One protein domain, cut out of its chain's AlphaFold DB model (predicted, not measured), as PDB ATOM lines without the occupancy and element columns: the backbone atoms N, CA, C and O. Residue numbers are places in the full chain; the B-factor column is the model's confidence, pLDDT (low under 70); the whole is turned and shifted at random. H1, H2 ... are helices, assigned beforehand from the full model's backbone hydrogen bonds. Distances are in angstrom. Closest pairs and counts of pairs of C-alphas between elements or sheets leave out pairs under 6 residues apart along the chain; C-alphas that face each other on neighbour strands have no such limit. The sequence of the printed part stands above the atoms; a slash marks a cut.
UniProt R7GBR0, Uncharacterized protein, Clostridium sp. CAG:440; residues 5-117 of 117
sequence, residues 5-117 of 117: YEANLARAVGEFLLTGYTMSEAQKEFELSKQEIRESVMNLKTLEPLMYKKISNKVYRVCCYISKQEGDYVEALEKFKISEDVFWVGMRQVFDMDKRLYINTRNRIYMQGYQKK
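Overview. This is residues 5 to 117 of the 117 residues of an uncharacterized protein of Clostridium sp. CAG:440 (UniProt R7GBR0). Two groups of crossed helices are joined by one long helix, H4: in the first, H1, H2 and H3 pack on one another, and H1 and H3 also pack on the early part of H4 while H2 stays apart from it; in the second, H6 crosses the middle of H4, and H5 and H7 pack on its later part. The printed part has 113 residues with seven named helices, H1 to H7 along the chain, and no named strand: all helix. It is compact, with a radius of gyration of the C-alphas of 14.2 A, and elongated, spanning 44 by 28 by 20 A.

Arrangement. H1, residues 5 to 19, touches H3, residues 34 to 47, about perpendicular at 80 degrees; the closest C-alphas, of Ala 10 and Ser 40, are 4.4 A apart. H2, residues 23 to 30, touches residues 13 to 17 of H1 alone, closest at C-alphas 13 and 26, 6.8 A. The hub is H4, residues 49 to 67, touching five helices, among them H1, closest at C-alphas 18 and 55, 6.4 A. H5, residues 73 to 79, touches H4 closest at C-alphas 76 and 62, 5.8 A. H6, residues 84 to 97, touches residues 55 to 60 of H4 alone, about perpendicular at 85 degrees, closest at C-alphas 90 and 56, 5.2 A. H7, residues 99 to 115, touches H4 closest at C-alphas 105 and 67, 5.0 A, and forms a helical hairpin with H6, closest at C-alphas 102 and 95, 5.2 A. H2 and H7 are apart. Every O i to N i+4 pair is within hydrogen-bond range in H1, H2, H4, H5 and H7, against 8 of 10 in H3 and in H6.

Along the chain. H1 begins at C-alpha 5 (-16.997, 21.577, -41.026) and is 21.5 A long. H4 measures 26.0 A and H7 24.7 A, ending at C-alpha 115 (-49.284, -7.875, -28.108).

Size, cuts and confidence. The farthest C-alphas, of Tyr 5 and Lys 117, are 45.7 A apart. The printed part has no cut, and its six links are tight. The pLDDT is under 70 at residue 69 and residues 114 to 117.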
ATOM      1  N   TYR A   5     -16.661  22.016 -42.375       85.12
ATOM      2  CA  TYR A   5     -16.997  21.577 -41.026       85.12
ATOM      3  C   TYR A   5     -18.200  20.623 -41.021       85.12
ATOM      4  O   TYR A   5     -18.095  19.518 -40.490       85.12
ATOM      5  N   GLU A   6     -19.304  20.987 -41.679       82.88
ATOM      6  CA  GLU A   6     -20.499  20.141 -41.802       82.88
ATOM      7  C   GLU A   6     -20.182  18.815 -42.500       82.88
ATOM      8  O   GLU A   6     -20.713  17.767 -42.125       82.88
ATOM      9  N   ALA A   7     -19.284  18.837 -43.490       86.25
ATOM     10  CA  ALA A   7     -18.883  17.628 -44.194       86.25
ATOM     11  C   ALA A   7     -18.038  16.681 -43.338       86.25
ATOM     12  O   ALA A   7     -18.275  15.468 -43.334       86.25
ATOM     13  N   ASN A   8     -17.088  17.224 -42.579       90.44
ATOM     14  CA  ASN A   8     -16.276  16.434 -41.661       90.44
ATOM     15  C   ASN A   8     -17.103  15.891 -40.493       90.44
ATOM     16  O   ASN A   8     -16.943  14.723 -40.133       90.44
ATOM     17  N   LEU A   9     -18.033  16.687 -39.963       90.81
ATOM     18  CA  LEU A   9     -18.940  16.252 -38.910       90.81
ATOM     19  C   LEU A   9     -19.858  15.123 -39.390       90.81
ATOM     20  O   LEU A   9     -19.953  14.087 -38.732       90.81
ATOM     21  N   ALA A  10     -20.488  15.280 -40.560       90.00
ATOM     22  CA  ALA A  10     -21.342  14.243 -41.130       90.00
ATOM     23  C   ALA A  10     -20.583  12.919 -41.284       90.00
ATOM     24  O   ALA A  10     -21.100  11.872 -40.886       90.00
ATOM     25  N   ARG A  11     -19.343  12.970 -41.791       91.69
ATOM     26  CA  ARG A  11     -18.469  11.798 -41.926       91.69
ATOM     27  C   ARG A  11     -18.182  11.140 -40.576       91.69
ATOM     28  O   ARG A  11     -18.412   9.941 -40.445       91.69
ATOM     29  N   ALA A  12     -17.752  11.911 -39.577       91.94
ATOM     30  CA  ALA A  12     -17.433  11.391 -38.247       91.94
ATOM     31  C   ALA A  12     -18.650  10.725 -37.581       91.94
ATOM     32  O   ALA A  12     -18.560   9.597 -37.095       91.94
ATOM     33  N   VAL A  13     -19.820  11.371 -37.648       91.19
ATOM     34  CA  VAL A  13     -21.088  10.805 -37.161       91.19
ATOM     35  C   VAL A  13     -21.433   9.518 -37.916       91.19
ATOM     36  O   VAL A  13     -21.810   8.518 -37.307       91.19
ATOM     37  N   GLY A  14     -21.288   9.505 -39.242       89.19
ATOM     38  CA  GLY A  14     -21.557   8.329 -40.066       89.19
ATOM     39  C   GLY A  14     -20.667   7.134 -39.726       89.19
ATOM     40  O   GLY A  14     -21.167   6.014 -39.596       89.19
ATOM     41  N   GLU A  15     -19.369   7.361 -39.541       90.94
ATOM     42  CA  GLU A  15     -18.408   6.331 -39.134       90.94
ATOM     43  C   GLU A  15     -18.732   5.783 -37.747       90.94
ATOM     44  O   GLU A  15     -18.811   4.564 -37.573       90.94
ATOM     45  N   PHE A  16     -19.022   6.666 -36.792       90.62
ATOM     46  CA  PHE A  16     -19.389   6.293 -35.431       90.62
ATOM     47  C   PHE A  16     -20.659   5.430 -35.384       90.62
ATOM     48  O   PHE A  16     -20.722   4.414 -34.698       90.62
ATOM     49  N   LEU A  17     -21.677   5.753 -36.181       85.12
ATOM     50  CA  LEU A  17     -22.890   4.930 -36.257       85.12
ATOM     51  C   LEU A  17     -22.647   3.598 -36.990       85.12
ATOM     52  O   LEU A  17     -23.304   2.586 -36.719       85.12
ATOM     53  N   LEU A  18     -21.685   3.546 -37.914       84.75
ATOM     54  CA  LEU A  18     -21.310   2.310 -38.599       84.75
ATOM     55  C   LEU A  18     -20.553   1.322 -37.703       84.75
ATOM     56  O   LEU A  18     -20.636   0.120 -37.974       84.75
ATOM     57  N   THR A  19     -19.892   1.760 -36.632       85.19
ATOM     58  CA  THR A  19     -19.292   0.839 -35.646       85.19
ATOM     59  C   THR A  19     -20.338   0.201 -34.724       85.19
ATOM     60  O   THR A  19     -20.081  -0.850 -34.135       85.19
ATOM     61  N   GLY A  20     -21.558   0.745 -34.704       75.56
ATOM     62  CA  GLY A  20     -22.711   0.187 -33.996       75.56
ATOM     63  C   GLY A  20     -23.128   0.964 -32.752       75.56
ATOM     64  O   GLY A  20     -23.980   0.479 -32.011       75.56
ATOM     65  N   TYR A  21     -22.554   2.150 -32.530       83.00
ATOM     66  CA  TYR A  21     -23.017   3.049 -31.485       83.00
ATOM     67  C   TYR A  21     -24.392   3.641 -31.806       83.00
ATOM     68  O   TYR A  21     -24.831   3.768 -32.956       83.00
ATOM     69  N   THR A  22     -25.089   4.003 -30.743       80.44
ATOM     70  CA  THR A  22     -26.418   4.591 -30.761       80.44
ATOM     71  C   THR A  22     -26.378   6.098 -31.010       80.44
ATOM     72  O   THR A  22     -25.356   6.754 -30.819       80.44
ATOM     73  N   MET A  23     -27.519   6.687 -31.391       81.81
ATOM     74  CA  MET A  23     -27.622   8.150 -31.475       81.81
ATOM     75  C   MET A  23     -27.352   8.838 -30.135       81.81
ATOM     76  O   MET A  23     -26.691   9.866 -30.125       81.81
ATOM     77  N   SER A  24     -27.807   8.275 -29.013       83.62
ATOM     78  CA  SER A  24     -27.550   8.847 -27.685       83.62
ATOM     79  C   SER A  24     -26.062   8.855 -27.329       83.62
ATOM     80  O   SER A  24     -25.598   9.772 -26.657       83.62
ATOM     81  N   GLU A  25     -25.308   7.847 -27.770       87.69
ATOM     82  CA  GLU A  25     -23.848   7.819 -27.624       87.69
ATOM     83  C   GLU A  25     -23.186   8.844 -28.546       87.69
ATOM     84  O   GLU A  25     -22.314   9.573 -28.094       87.69
ATOM     85  N   ALA A  26     -23.669   8.991 -29.783       88.25
ATOM     86  CA  ALA A  26     -23.178  10.021 -30.697       88.25
ATOM     87  C   ALA A  26     -23.434  11.442 -30.157       88.25
ATOM     88  O   ALA A  26     -22.570  12.303 -30.250       88.25
ATOM     89  N   GLN A  27     -24.589  11.696 -29.535       91.00
ATOM     90  CA  GLN A  27     -24.870  12.990 -28.901       91.00
ATOM     91  C   GLN A  27     -23.856  13.338 -27.808       91.00
ATOM     92  O   GLN A  27     -23.472  14.495 -27.680       91.00
ATOM     93  N   LYS A  28     -23.438  12.344 -27.015       92.19
ATOM     94  CA  LYS A  28     -22.432  12.535 -25.964       92.19
ATOM     95  C   LYS A  28     -21.039  12.726 -26.550       92.19
ATOM     96  O   LYS A  28     -20.326  13.600 -26.091       92.19
ATOM     97  N   GLU A  29     -20.683  11.921 -27.548       94.25
ATOM     98  CA  GLU A  29     -19.362  11.952 -28.183       94.25
ATOM     99  C   GLU A  29     -19.108  13.267 -28.925       94.25
ATOM    100  O   GLU A  29     -18.032  13.845 -28.824       94.25
ATOM    101  N   PHE A  30     -20.105  13.752 -29.666       93.12
ATOM    102  CA  PHE A  30     -19.967  14.939 -30.510       93.12
ATOM    103  C   PHE A  30     -20.500  16.219 -29.857       93.12
ATOM    104  O   PHE A  30     -20.422  17.277 -30.471       93.12
ATOM    105  N   GLU A  31     -21.056  16.130 -28.643       94.62
ATOM    106  CA  GLU A  31     -21.712  17.242 -27.933       94.62
ATOM    107  C   GLU A  31     -22.838  17.908 -28.749       94.62
ATOM    108  O   GLU A  31     -23.068  19.114 -28.679       94.62
ATOM    109  N   LEU A  32     -23.571  17.102 -29.522       91.44
ATOM    110  CA  LEU A  32     -24.628  17.564 -30.422       91.44
ATOM    111  C   LEU A  32     -26.025  17.204 -29.928       91.44
ATOM    112  O   LEU A  32     -26.276  16.184 -29.271       91.44
ATOM    113  N   SER A  33     -26.995  18.014 -30.338       90.75
ATOM    114  CA  SER A  33     -28.398  17.657 -30.216       90.75
ATOM    115  C   SER A  33     -28.751  16.489 -31.138       90.75
ATOM    116  O   SER A  33     -28.148  16.222 -32.179       90.75
ATOM    117  N   LYS A  34     -29.826  15.796 -30.775       85.69
ATOM    118  CA  LYS A  34     -30.376  14.694 -31.564       85.69
ATOM    119  C   LYS A  34     -30.776  15.128 -32.977       85.69
ATOM    120  O   LYS A  34     -30.707  14.330 -33.909       85.69
ATOM    121  N   GLN A  35     -31.220  16.374 -33.124       88.31
ATOM    122  CA  GLN A  35     -31.604  16.939 -34.411       88.31
ATOM    123  C   GLN A  35     -30.375  17.148 -35.305       88.31
ATOM    124  O   GLN A  35     -30.390  16.705 -36.448       88.31
ATOM    125  N   GLU A  36     -29.288  17.697 -34.764       90.00
ATOM    126  CA  GLU A  36     -28.028  17.903 -35.498       90.00
ATOM    127  C   GLU A  36     -27.387  16.577 -35.934       90.00
ATOM    128  O   GLU A  36     -26.903  16.453 -37.061       90.00
ATOM    129  N   ILE A  37     -27.450  15.539 -35.092       88.69
ATOM    130  CA  ILE A  37     -27.009  14.187 -35.475       88.69
ATOM    131  C   ILE A  37     -27.861  13.638 -36.629       88.69
ATOM    132  O   ILE A  37     -27.327  13.065 -37.580       88.69
ATOM    133  N   ARG A  38     -29.189  13.820 -36.591       86.12
ATOM    134  CA  ARG A  38     -30.078  13.388 -37.686       86.12
ATOM    135  C   ARG A  38     -29.775  14.125 -38.983       86.12
ATOM    136  O   ARG A  38     -29.703  13.486 -40.031       86.12
ATOM    137  N   GLU A  39     -29.585  15.436 -38.917       88.50
ATOM    138  CA  GLU A  39     -29.210  16.257 -40.069       88.50
ATOM    139  C   GLU A  39     -27.864  15.818 -40.640       88.50
ATOM    140  O   GLU A  39     -27.758  15.613 -41.846       88.50
ATOM    141  N   SER A  40     -26.885  15.529 -39.782       88.44
ATOM    142  CA  SER A  40     -25.586  14.972 -40.175       88.44
ATOM    143  C   SER A  40     -25.736  13.653 -40.943       88.44
ATOM    144  O   SER A  40     -25.189  13.502 -42.036       88.44
ATOM    145  N   VAL A  41     -26.551  12.717 -40.439       86.50
ATOM    146  CA  VAL A  41     -26.832  11.443 -41.129       86.50
ATOM    147  C   VAL A  41     -27.551  11.658 -42.461       86.50
ATOM    148  O   VAL A  41     -27.268  10.960 -43.433       86.50
ATOM    149  N   MET A  42     -28.473  12.616 -42.537       85.44
ATOM    150  CA  MET A  42     -29.167  12.938 -43.785       85.44
ATOM    151  C   MET A  42     -28.238  13.607 -44.802       85.44
ATOM    152  O   MET A  42     -28.311  13.293 -45.993       85.44
ATOM    153  N   ASN A  43     -27.318  14.455 -44.344       87.62
ATOM    154  CA  ASN A  43     -26.318  15.122 -45.174       87.62
ATOM    155  C   ASN A  43     -25.333  14.128 -45.804       87.62
ATOM    156  O   ASN A  43     -24.904  14.347 -46.940       87.62
ATOM    157  N   LEU A  44     -25.056  12.988 -45.154       86.44
ATOM    158  CA  LEU A  44     -24.263  11.900 -45.747       86.44
ATOM    159  C   LEU A  44     -24.818  11.433 -47.096       86.44
ATOM    160  O   LEU A  44     -24.045  11.014 -47.950       86.44
ATOM    161  N   LYS A  45     -26.135  11.515 -47.332       84.19
ATOM    162  CA  LYS A  45     -26.721  11.142 -48.630       84.19
ATOM    163  C   LYS A  45     -26.121  11.946 -49.781       84.19
ATOM    164  O   LYS A  45     -25.940  11.405 -50.869       84.19
ATOM    165  N   THR A  46     -25.853  13.223 -49.534       84.88
ATOM    166  CA  THR A  46     -25.328  14.166 -50.523       84.88
ATOM    167  C   THR A  46     -23.804  14.180 -50.511       84.88
ATOM    168  O   THR A  46     -23.189  14.216 -51.572       84.88
ATOM    169  N   LEU A  47     -23.200  14.141 -49.322       84.25
ATOM    170  CA  LEU A  47     -21.762  14.329 -49.135       84.25
ATOM    171  C   LEU A  47     -20.950  13.041 -49.286       84.25
ATOM    172  O   LEU A  47     -19.884  13.049 -49.887       84.25
ATOM    173  N   GLU A  48     -21.456  11.932 -48.749       86.88
ATOM    174  CA  GLU A  48     -20.760  10.642 -48.662       86.88
ATOM    175  C   GLU A  48     -21.734   9.490 -48.998       86.88
ATOM    176  O   GLU A  48     -22.078   8.665 -48.137       86.88
ATOM    177  N   PRO A  49     -22.218   9.391 -50.257       86.00
ATOM    178  CA  PRO A  49     -23.344   8.519 -50.610       86.00
ATOM    179  C   PRO A  49     -23.089   7.036 -50.317       86.00
ATOM    180  O   PRO A  49     -24.014   6.285 -49.994       86.00
ATOM    181  N   LEU A  50     -21.830   6.596 -50.410       87.06
ATOM    182  CA  LEU A  50     -21.427   5.227 -50.084       87.06
ATOM    183  C   LEU A  50     -21.588   4.921 -48.592       87.06
ATOM    184  O   LEU A  50     -22.011   3.820 -48.238       87.06
ATOM    185  N   MET A  51     -21.274   5.878 -47.718       88.00
ATOM    186  CA  MET A  51     -21.419   5.725 -46.273       88.00
ATOM    187  C   MET A  51     -22.895   5.682 -45.885       88.00
ATOM    188  O   MET A  51     -23.325   4.751 -45.200       88.00
ATOM    189  N   TYR A  52     -23.689   6.607 -46.425       86.31
ATOM    190  CA  TYR A  52     -25.139   6.599 -46.253       86.31
ATOM    191  C   TYR A  52     -25.756   5.271 -46.721       86.31
ATOM    192  O   TYR A  52     -26.517   4.637 -45.991       86.31
ATOM    193  N   LYS A  53     -25.335   4.764 -47.889       86.50
ATOM    194  CA  LYS A  53     -25.758   3.451 -48.401       86.50
ATOM    195  C   LYS A  53     -25.388   2.304 -47.454       86.50
ATOM    196  O   LYS A  53     -26.182   1.381 -47.297       86.50
ATOM    197  N   LYS A  54     -24.216   2.329 -46.808       88.19
ATOM    198  CA  LYS A  54     -23.826   1.305 -45.818       88.19
ATOM    199  C   LYS A  54     -24.742   1.323 -44.593       88.19
ATOM    200  O   LYS A  54     -25.180   0.253 -44.168       88.19
ATOM    201  N   ILE A  55     -25.052   2.506 -44.058       85.62
ATOM    202  CA  ILE A  55     -25.979   2.661 -42.924       85.62
ATOM    203  C   ILE A  55     -27.351   2.101 -43.309       85.62
ATOM    204  O   ILE A  55     -27.888   1.229 -42.626       85.62
ATOM    205  N   SER A  56     -27.880   2.503 -44.459       86.38
ATOM    206  CA  SER A  56     -29.199   2.052 -44.907       86.38
ATOM    207  C   SER A  56     -29.249   0.581 -45.295       86.38
ATOM    208  O   SER A  56     -30.269  -0.066 -45.085       86.38
ATOM    209  N   ASN A  57     -28.146  -0.003 -45.767       88.81
ATOM    210  CA  ASN A  57     -28.052  -1.450 -45.948       88.81
ATOM    211  C   ASN A  57     -28.149  -2.201 -44.612       88.81
ATOM    212  O   ASN A  57     -28.754  -3.273 -44.569       88.81
ATOM    213  N   LYS A  58     -27.595  -1.669 -43.509       89.62
ATOM    214  CA  LYS A  58     -27.820  -2.263 -42.177       89.62
ATOM    215  C   LYS A  58     -29.297  -2.195 -41.795       89.62
ATOM    216  O   LYS A  58     -29.856  -3.209 -41.389       89.62
ATOM    217  N   VAL A  59     -29.934  -1.043 -41.997       91.88
ATOM    218  CA  VAL A  59     -31.372  -0.848 -41.739       91.88
ATOM    219  C   VAL A  59     -32.202  -1.833 -42.567       91.88
ATOM    220  O   VAL A  59     -33.072  -2.515 -42.037       91.88
ATOM    221  N   TYR A  60     -31.878  -2.003 -43.849       93.12
ATOM    222  CA  TYR A  60     -32.536  -2.964 -44.734       93.12
ATOM    223  C   TYR A  60     -32.428  -4.410 -44.218       93.12
ATOM    224  O   TYR A  60     -33.403  -5.163 -44.268       93.12
ATOM    225  N   ARG A  61     -31.267  -4.808 -43.676       91.94
ATOM    226  CA  ARG A  61     -31.073  -6.141 -43.073       91.94
ATOM    227  C   ARG A  61     -31.933  -6.339 -41.825       91.94
ATOM    228  O   ARG A  61     -32.521  -7.408 -41.677       91.94
ATOM    229  N   VAL A  62     -32.056  -5.312 -40.986       92.69
ATOM    230  CA  VAL A  62     -32.958  -5.307 -39.821       92.69
ATOM    231  C   VAL A  62     -34.405  -5.491 -40.280       92.69
ATOM    232  O   VAL A  62     -35.107  -6.367 -39.781       92.69
ATOM    233  N   CYS A  63     -34.837  -4.740 -41.299       93.62
ATOM    234  CA  CYS A  63     -36.180  -4.865 -41.866       93.62
ATOM    235  C   CYS A  63     -36.462  -6.272 -42.394       93.62
ATOM    236  O   CYS A  63     -37.534  -6.815 -42.126       93.62
ATOM    237  N   CYS A  64     -35.500  -6.870 -43.108       92.69
ATOM    238  CA  CYS A  64     -35.593  -8.250 -43.587       92.69
ATOM    239  C   CYS A  64     -35.791  -9.237 -42.433       92.69
ATOM    240  O   CYS A  64     -36.688 -10.073 -42.513       92.69
ATOM    241  N   TYR A  65     -34.992  -9.118 -41.370       92.56
ATOM    242  CA  TYR A  65     -35.065  -9.990 -40.196       92.56
ATOM    243  C   TYR A  65     -36.444  -9.921 -39.524       92.56
ATOM    244  O   TYR A  65     -37.115 -10.940 -39.353       92.56
ATOM    245  N   ILE A  66     -36.925  -8.701 -39.259       91.75
ATOM    246  CA  ILE A  66     -38.247  -8.462 -38.664       91.75
ATOM    247  C   ILE A  66     -39.353  -9.002 -39.580       91.75
ATOM    248  O   ILE A  66     -40.242  -9.727 -39.133       91.75
ATOM    249  N   SER A  67     -39.312  -8.669 -40.877       88.06
ATOM    250  CA  SER A  67     -40.361  -9.042 -41.836       88.06
ATOM    251  C   SER A  67     -40.460 -10.551 -42.054       88.06
ATOM    252  O   SER A  67     -41.547 -11.032 -42.376       88.06
ATOM    253  N   LYS A  68     -39.357 -11.293 -41.910       86.19
ATOM    254  CA  LYS A  68     -39.308 -12.751 -42.087       86.19
ATOM    255  C   LYS A  68     -39.687 -13.547 -40.838       86.19
ATOM    256  O   LYS A  68     -39.701 -14.767 -40.902       86.19
ATOM    257  N   GLN A  69     -40.065 -12.876 -39.748       69.75
ATOM    258  CA  GLN A  69     -40.366 -13.504 -38.454       69.75
ATOM    259  C   GLN A  69     -39.148 -14.104 -37.740       69.75
ATOM    260  O   GLN A  69     -39.326 -14.922 -36.844       69.75
ATOM    261  N   GLU A  70     -37.929 -13.714 -38.113       76.06
ATOM    262  CA  GLU A  70     -36.717 -14.294 -37.521       76.06
ATOM    263  C   GLU A  70     -36.431 -13.753 -36.108       76.06
ATOM    264  O   GLU A  70     -35.680 -14.378 -35.369       76.06
ATOM    265  N   GLY A  71     -37.060 -12.641 -35.715       75.56
ATOM    266  CA  GLY A  71     -37.053 -12.120 -34.347       75.56
ATOM    267  C   GLY A  71     -37.933 -10.880 -34.187       75.56
ATOM    268  O   GLY A  71     -38.566 -10.414 -35.148       75.56
ATOM    269  N   ASP A  72     -38.020 -10.370 -32.958       86.75
ATOM    270  CA  ASP A  72     -38.791  -9.161 -32.662       86.75
ATOM    271  C   ASP A  72     -38.017  -7.867 -32.982       86.75
ATOM    272  O   ASP A  72     -36.840  -7.891 -33.343       86.75
ATOM    273  N   TYR A  73     -38.706  -6.724 -32.942       88.94
ATOM    274  CA  TYR A  73     -38.105  -5.422 -33.231       88.94
ATOM    275  C   TYR A  73     -36.877  -5.117 -32.363       88.94
ATOM    276  O   TYR A  73     -35.859  -4.673 -32.891       88.94
ATOM    277  N   VAL A  74     -36.966  -5.363 -31.055       88.75
ATOM    278  CA  VAL A  74     -35.911  -5.018 -30.091       88.75
ATOM    279  C   VAL A  74     -34.706  -5.928 -30.305       88.75
ATOM    280  O   VAL A  74     -33.586  -5.441 -30.450       88.75
ATOM    281  N   GLU A  75     -34.953  -7.230 -30.450       90.00
ATOM    282  CA  GLU A  75     -33.926  -8.228 -30.748       90.00
ATOM    283  C   GLU A  75     -33.186  -7.900 -32.053       90.00
ATOM    284  O   GLU A  75     -31.961  -8.012 -32.137       90.00
ATOM    285  N   ALA A  76     -33.910  -7.447 -33.081       91.25
ATOM    286  CA  ALA A  76     -33.304  -7.060 -34.345       91.25
ATOM    287  C   ALA A  76     -32.360  -5.857 -34.178       91.25
ATOM    288  O   ALA A  76     -31.242  -5.875 -34.700       91.25
ATOM    289  N   LEU A  77     -32.774  -4.820 -33.445       89.50
ATOM    290  CA  LEU A  77     -31.928  -3.648 -33.203       89.50
ATOM    291  C   LEU A  77     -30.637  -4.019 -32.457       89.50
ATOM    292  O   LEU A  77     -29.550  -3.606 -32.872       89.50
ATOM    293  N   GLU A  78     -30.736  -4.856 -31.421       87.44
ATOM    294  CA  GLU A  78     -29.582  -5.345 -30.656       87.44
ATOM    295  C   GLU A  78     -28.646  -6.200 -31.519       87.44
ATOM    296  O   GLU A  78     -27.442  -5.939 -31.596       87.44
ATOM    297  N   LYS A  79     -29.198  -7.180 -32.244       88.19
ATOM    298  CA  LYS A  79     -28.444  -8.101 -33.105       88.19
ATOM    299  C   LYS A  79     -27.626  -7.378 -34.167       88.19
ATOM    300  O   LYS A  79     -26.484  -7.752 -34.440       88.19
ATOM    301  N   PHE A  80     -28.210  -6.358 -34.790       86.69
ATOM    302  CA  PHE A  80     -27.548  -5.587 -35.841       86.69
ATOM    303  C   PHE A  80     -26.792  -4.361 -35.314       86.69
ATOM    304  O   PHE A  80     -26.196  -3.645 -36.126       86.69
ATOM    305  N   LYS A  81     -26.773  -4.157 -33.987       84.25
ATOM    306  CA  LYS A  81     -26.151  -3.013 -33.308       84.25
ATOM    307  C   LYS A  81     -26.544  -1.698 -33.970       84.25
ATOM    308  O   LYS A  81     -25.709  -0.975 -34.514       84.25
ATOM    309  N   ILE A  82     -27.845  -1.448 -34.023       83.25
ATOM    310  CA  ILE A  82     -28.412  -0.234 -34.596       83.25
ATOM    311  C   ILE A  82     -29.341   0.404 -33.569       83.25
ATOM    312  O   ILE A  82     -30.162  -0.268 -32.955       83.25
ATOM    313  N   SER A  83     -29.221   1.716 -33.373       82.25
ATOM    314  CA  SER A  83     -30.191   2.421 -32.534       82.25
ATOM    315  C   SER A  83     -31.526   2.587 -33.240       82.25
ATOM    316  O   SER A  83     -31.587   2.738 -34.461       82.25
ATOM    317  N   GLU A  84     -32.588   2.643 -32.441       85.81
ATOM    318  CA  GLU A  84     -33.946   2.939 -32.894       85.81
ATOM    319  C   GLU A  84     -34.004   4.202 -33.772       85.81
ATOM    320  O   GLU A  84     -34.615   4.200 -34.838       85.81
ATOM    321  N   ASP A  85     -33.320   5.276 -33.381       80.88
ATOM    322  CA  ASP A  85     -33.325   6.512 -34.161       80.88
ATOM    323  C   ASP A  85     -32.675   6.357 -35.538       80.88
ATOM    324  O   ASP A  85     -33.239   6.817 -36.530       80.88
ATOM    325  N   VAL A  86     -31.519   5.689 -35.628       81.12
ATOM    326  CA  VAL A  86     -30.866   5.429 -36.925       81.12
ATOM    327  C   VAL A  86     -31.735   4.523 -37.784       81.12
ATOM    328  O   VAL A  86     -31.864   4.756 -38.987       81.12
ATOM    329  N   PHE A  87     -32.366   3.521 -37.170       89.56
ATOM    330  CA  PHE A  87     -33.322   2.662 -37.847       89.56
ATOM    331  C   PHE A  87     -34.450   3.486 -38.478       89.56
ATOM    332  O   PHE A  87     -34.662   3.402 -39.688       89.56
ATOM    333  N   TRP A  88     -35.116   4.355 -37.712       87.38
ATOM    334  CA  TRP A  88     -36.213   5.180 -38.227       87.38
ATOM    335  C   TRP A  88     -35.777   6.199 -39.283       87.38
ATOM    336  O   TRP A  88     -36.506   6.410 -40.253       87.38
ATOM    337  N   VAL A  89     -34.588   6.791 -39.148       83.88
ATOM    338  CA  VAL A  89     -34.021   7.687 -40.170       83.88
ATOM    339  C   VAL A  89     -33.766   6.926 -41.477       83.88
ATOM    340  O   VAL A  89     -34.150   7.381 -42.557       83.88
ATOM    341  N   GLY A  90     -33.182   5.728 -41.394       86.81
ATOM    342  CA  GLY A  90     -32.884   4.896 -42.562       86.81
ATOM    343  C   GLY A  90     -34.105   4.224 -43.193       86.81
ATOM    344  O   GLY A  90     -34.073   3.864 -44.371       86.81
ATOM    345  N   MET A  91     -35.214   4.094 -42.458       90.25
ATOM    346  CA  MET A  91     -36.453   3.488 -42.957       90.25
ATOM    347  C   MET A  91     -37.021   4.213 -44.177       90.25
ATOM    348  O   MET A  91     -37.660   3.576 -45.018       90.25
ATOM    349  N   ARG A  92     -36.754   5.519 -44.335       85.25
ATOM    350  CA  ARG A  92     -37.159   6.238 -45.547       85.25
ATOM    351  C   ARG A  92     -36.465   5.696 -46.794       85.25
ATOM    352  O   ARG A  92     -37.119   5.518 -47.815       85.25
ATOM    353  N   GLN A  93     -35.175   5.378 -46.704       84.06
ATOM    354  CA  GLN A  93     -34.468   4.766 -47.825       84.06
ATOM    355  C   GLN A  93     -34.956   3.347 -48.104       84.06
ATOM    356  O   GLN A  93     -35.065   2.969 -49.265       84.06
ATOM    357  N   VAL A  94     -35.315   2.582 -47.068       90.19
ATOM    358  CA  VAL A  94     -35.944   1.270 -47.269       90.19
ATOM    359  C   VAL A  94     -37.266   1.411 -48.019       90.19
ATOM    360  O   VAL A  94     -37.506   0.636 -48.932       90.19
ATOM    361  N   PHE A  95     -38.095   2.413 -47.705       90.56
ATOM    362  CA  PHE A  95     -39.323   2.682 -48.462       90.56
ATOM    363  C   PHE A  95     -39.051   2.983 -49.941       90.56
ATOM    364  O   PHE A  95     -39.743   2.444 -50.804       90.56
ATOM    365  N   ASP A  96     -38.052   3.824 -50.222       88.00
ATOM    366  CA  ASP A  96     -37.689   4.194 -51.592       88.00
ATOM    367  C   ASP A  96     -37.092   2.994 -52.370       88.00
ATOM    368  O   ASP A  96     -37.274   2.900 -53.582       88.00
ATOM    369  N   MET A  97     -36.404   2.065 -51.689       88.25
ATOM    370  CA  MET A  97     -35.770   0.876 -52.287       88.25
ATOM    371  C   MET A  97     -36.715  -0.328 -52.433       88.25
ATOM    372  O   MET A  97     -36.734  -0.974 -53.476       88.25
ATOM    373  N   ASP A  98     -37.469  -0.652 -51.382       92.06
ATOM    374  CA  ASP A  98     -38.428  -1.757 -51.312       92.06
ATOM    375  C   ASP A  98     -39.620  -1.361 -50.427       92.06
ATOM    376  O   ASP A  98     -39.683  -1.592 -49.210       92.06
ATOM    377  N   LYS A  99     -40.625  -0.778 -51.081       94.06
ATOM    378  CA  LYS A  99     -41.871  -0.344 -50.445       94.06
ATOM    379  C   LYS A  99     -42.607  -1.487 -49.740       94.06
ATOM    380  O   LYS A  99     -43.256  -1.246 -48.718       94.06
ATOM    381  N   ARG A 100     -42.537  -2.718 -50.260       94.81
ATOM    382  CA  ARG A 100     -43.246  -3.870 -49.680       94.81
ATOM    383  C   ARG A 100     -42.584  -4.296 -48.377       94.81
ATOM    384  O   ARG A 100     -43.292  -4.499 -47.391       94.81
ATOM    385  N   LEU A 101     -41.254  -4.377 -48.359       94.62
ATOM    386  CA  LEU A 101     -40.497  -4.654 -47.143       94.62
ATOM    387  C   LEU A 101     -40.786  -3.602 -46.070       94.62
ATOM    388  O   LEU A 101     -41.146  -3.964 -44.955       94.62
ATOM    389  N   TYR A 102     -40.724  -2.315 -46.424       94.19
ATOM    390  CA  TYR A 102     -41.047  -1.225 -45.499       94.19
ATOM    391  C   TYR A 102     -42.436  -1.392 -44.855       94.19
ATOM    392  O   TYR A 102     -42.558  -1.319 -43.630       94.19
ATOM    393  N   ILE A 103     -43.479  -1.634 -45.664       93.62
ATOM    394  CA  ILE A 103     -44.858  -1.796 -45.171       93.62
ATOM    395  C   ILE A 103     -44.956  -3.014 -44.244       93.62
ATOM    396  O   ILE A 103     -45.508  -2.908 -43.149       93.62
ATOM    397  N   ASN A 104     -44.387  -4.154 -44.644       92.56
ATOM    398  CA  ASN A 104     -44.419  -5.378 -43.844       92.56
ATOM    399  C   ASN A 104     -43.712  -5.198 -42.497       92.56
ATOM    400  O   ASN A 104     -44.266  -5.562 -41.458       92.56
ATOM    401  N   THR A 105     -42.517  -4.603 -42.500       93.50
ATOM    402  CA  THR A 105     -41.760  -4.310 -41.280       93.50
ATOM    403  C   THR A 105     -42.545  -3.374 -40.361       93.50
ATOM    404  O   THR A 105     -42.709  -3.687 -39.184       93.50
ATOM    405  N   ARG A 106     -43.110  -2.271 -40.882       92.31
ATOM    406  CA  ARG A 106     -43.941  -1.328 -40.104       92.31
ATOM    407  C   ARG A 106     -45.144  -2.010 -39.454       92.31
ATOM    408  O   ARG A 106     -45.360  -1.838 -38.257       92.31
ATOM    409  N   ASN A 107     -45.901  -2.789 -40.227       90.69
ATOM    410  CA  ASN A 107     -47.078  -3.502 -39.727       90.69
ATOM    411  C   ASN A 107     -46.701  -4.493 -38.627       90.69
ATOM    412  O   ASN A 107     -47.417  -4.637 -37.639       90.69
ATOM    413  N   ARG A 108     -45.555  -5.156 -38.772       88.75
ATOM    414  CA  ARG A 108     -45.079  -6.127 -37.793       88.75
ATOM    415  C   ARG A 108     -44.660  -5.481 -36.478       88.75
ATOM    416  O   ARG A 108     -45.104  -5.940 -35.432       88.75
ATOM    417  N   ILE A 109     -43.887  -4.395 -36.536       90.56
ATOM    418  CA  ILE A 109     -43.522  -3.603 -35.350       90.56
ATOM    419  C   ILE A 109     -44.794  -3.129 -34.628       90.56
ATOM    420  O   ILE A 109     -44.904  -3.251 -33.411       90.56
ATOM    421  N   TYR A 110     -45.790  -2.651 -35.380       87.19
ATOM    422  CA  TYR A 110     -47.070  -2.217 -34.820       87.19
ATOM    423  C   TYR A 110     -47.828  -3.356 -34.117       87.19
ATOM    424  O   TYR A 110     -48.259  -3.188 -32.977       87.19
ATOM    425  N   MET A 111     -47.943  -4.532 -34.744       85.12
ATOM    426  CA  MET A 111     -48.602  -5.699 -34.136       85.12
ATOM    427  C   MET A 111     -47.881  -6.201 -32.877       85.12
ATOM    428  O   MET A 111     -48.542  -6.571 -31.911       85.12
ATOM    429  N   GLN A 112     -46.546  -6.169 -32.848       81.00
ATOM    430  CA  GLN A 112     -45.768  -6.517 -31.650       81.00
ATOM    431  C   GLN A 112     -46.062  -5.566 -30.481       81.00
ATOM    432  O   GLN A 112     -46.166  -6.004 -29.339       81.00
ATOM    433  N   GLY A 113     -46.245  -4.270 -30.759       73.38
ATOM    434  CA  GLY A 113     -46.641  -3.284 -29.750       73.38
ATOM    435  C   GLY A 113     -48.056  -3.499 -29.196       73.38
ATOM    436  O   GLY A 113     -48.298  -3.199 -28.030       73.38
ATOM    437  N   TYR A 114     -48.971  -4.053 -29.998       59.47
ATOM    438  CA  TYR A 114     -50.313  -4.447 -29.545       59.47
ATOM    439  C   TYR A 114     -50.305  -5.700 -28.665       59.47
ATOM    440  O   TYR A 114     -51.131  -5.802 -27.771       59.47
ATOM    441  N   GLN A 115     -49.383  -6.636 -28.893       58.12
ATOM    442  CA  GLN A 115     -49.284  -7.875 -28.108       58.12
ATOM    443  C   GLN A 115     -48.661  -7.681 -26.716       58.12
ATOM    444  O   GLN A 115     -48.770  -8.572 -25.880       58.12
ATOM    445  N   LYS A 116     -47.991  -6.547 -26.464       54.28
ATOM    446  CA  LYS A 116     -47.373  -6.211 -25.167       54.28
ATOM    447  C   LYS A 116     -48.270  -5.337 -24.264       54.28
ATOM    448  O   LYS A 116     -47.799  -4.904 -23.214       54.28
ATOM    449  N   LYS A 117     -49.513  -5.051 -24.669       44.88
ATOM    450  CA  LYS A 117     -50.535  -4.344 -23.875       44.88
ATOM    451  C   LYS A 117     -51.638  -5.303 -23.456       44.88
ATOM    452  O   LYS A 117     -52.159  -5.095 -22.343       44.88
TER     453      LYS A 117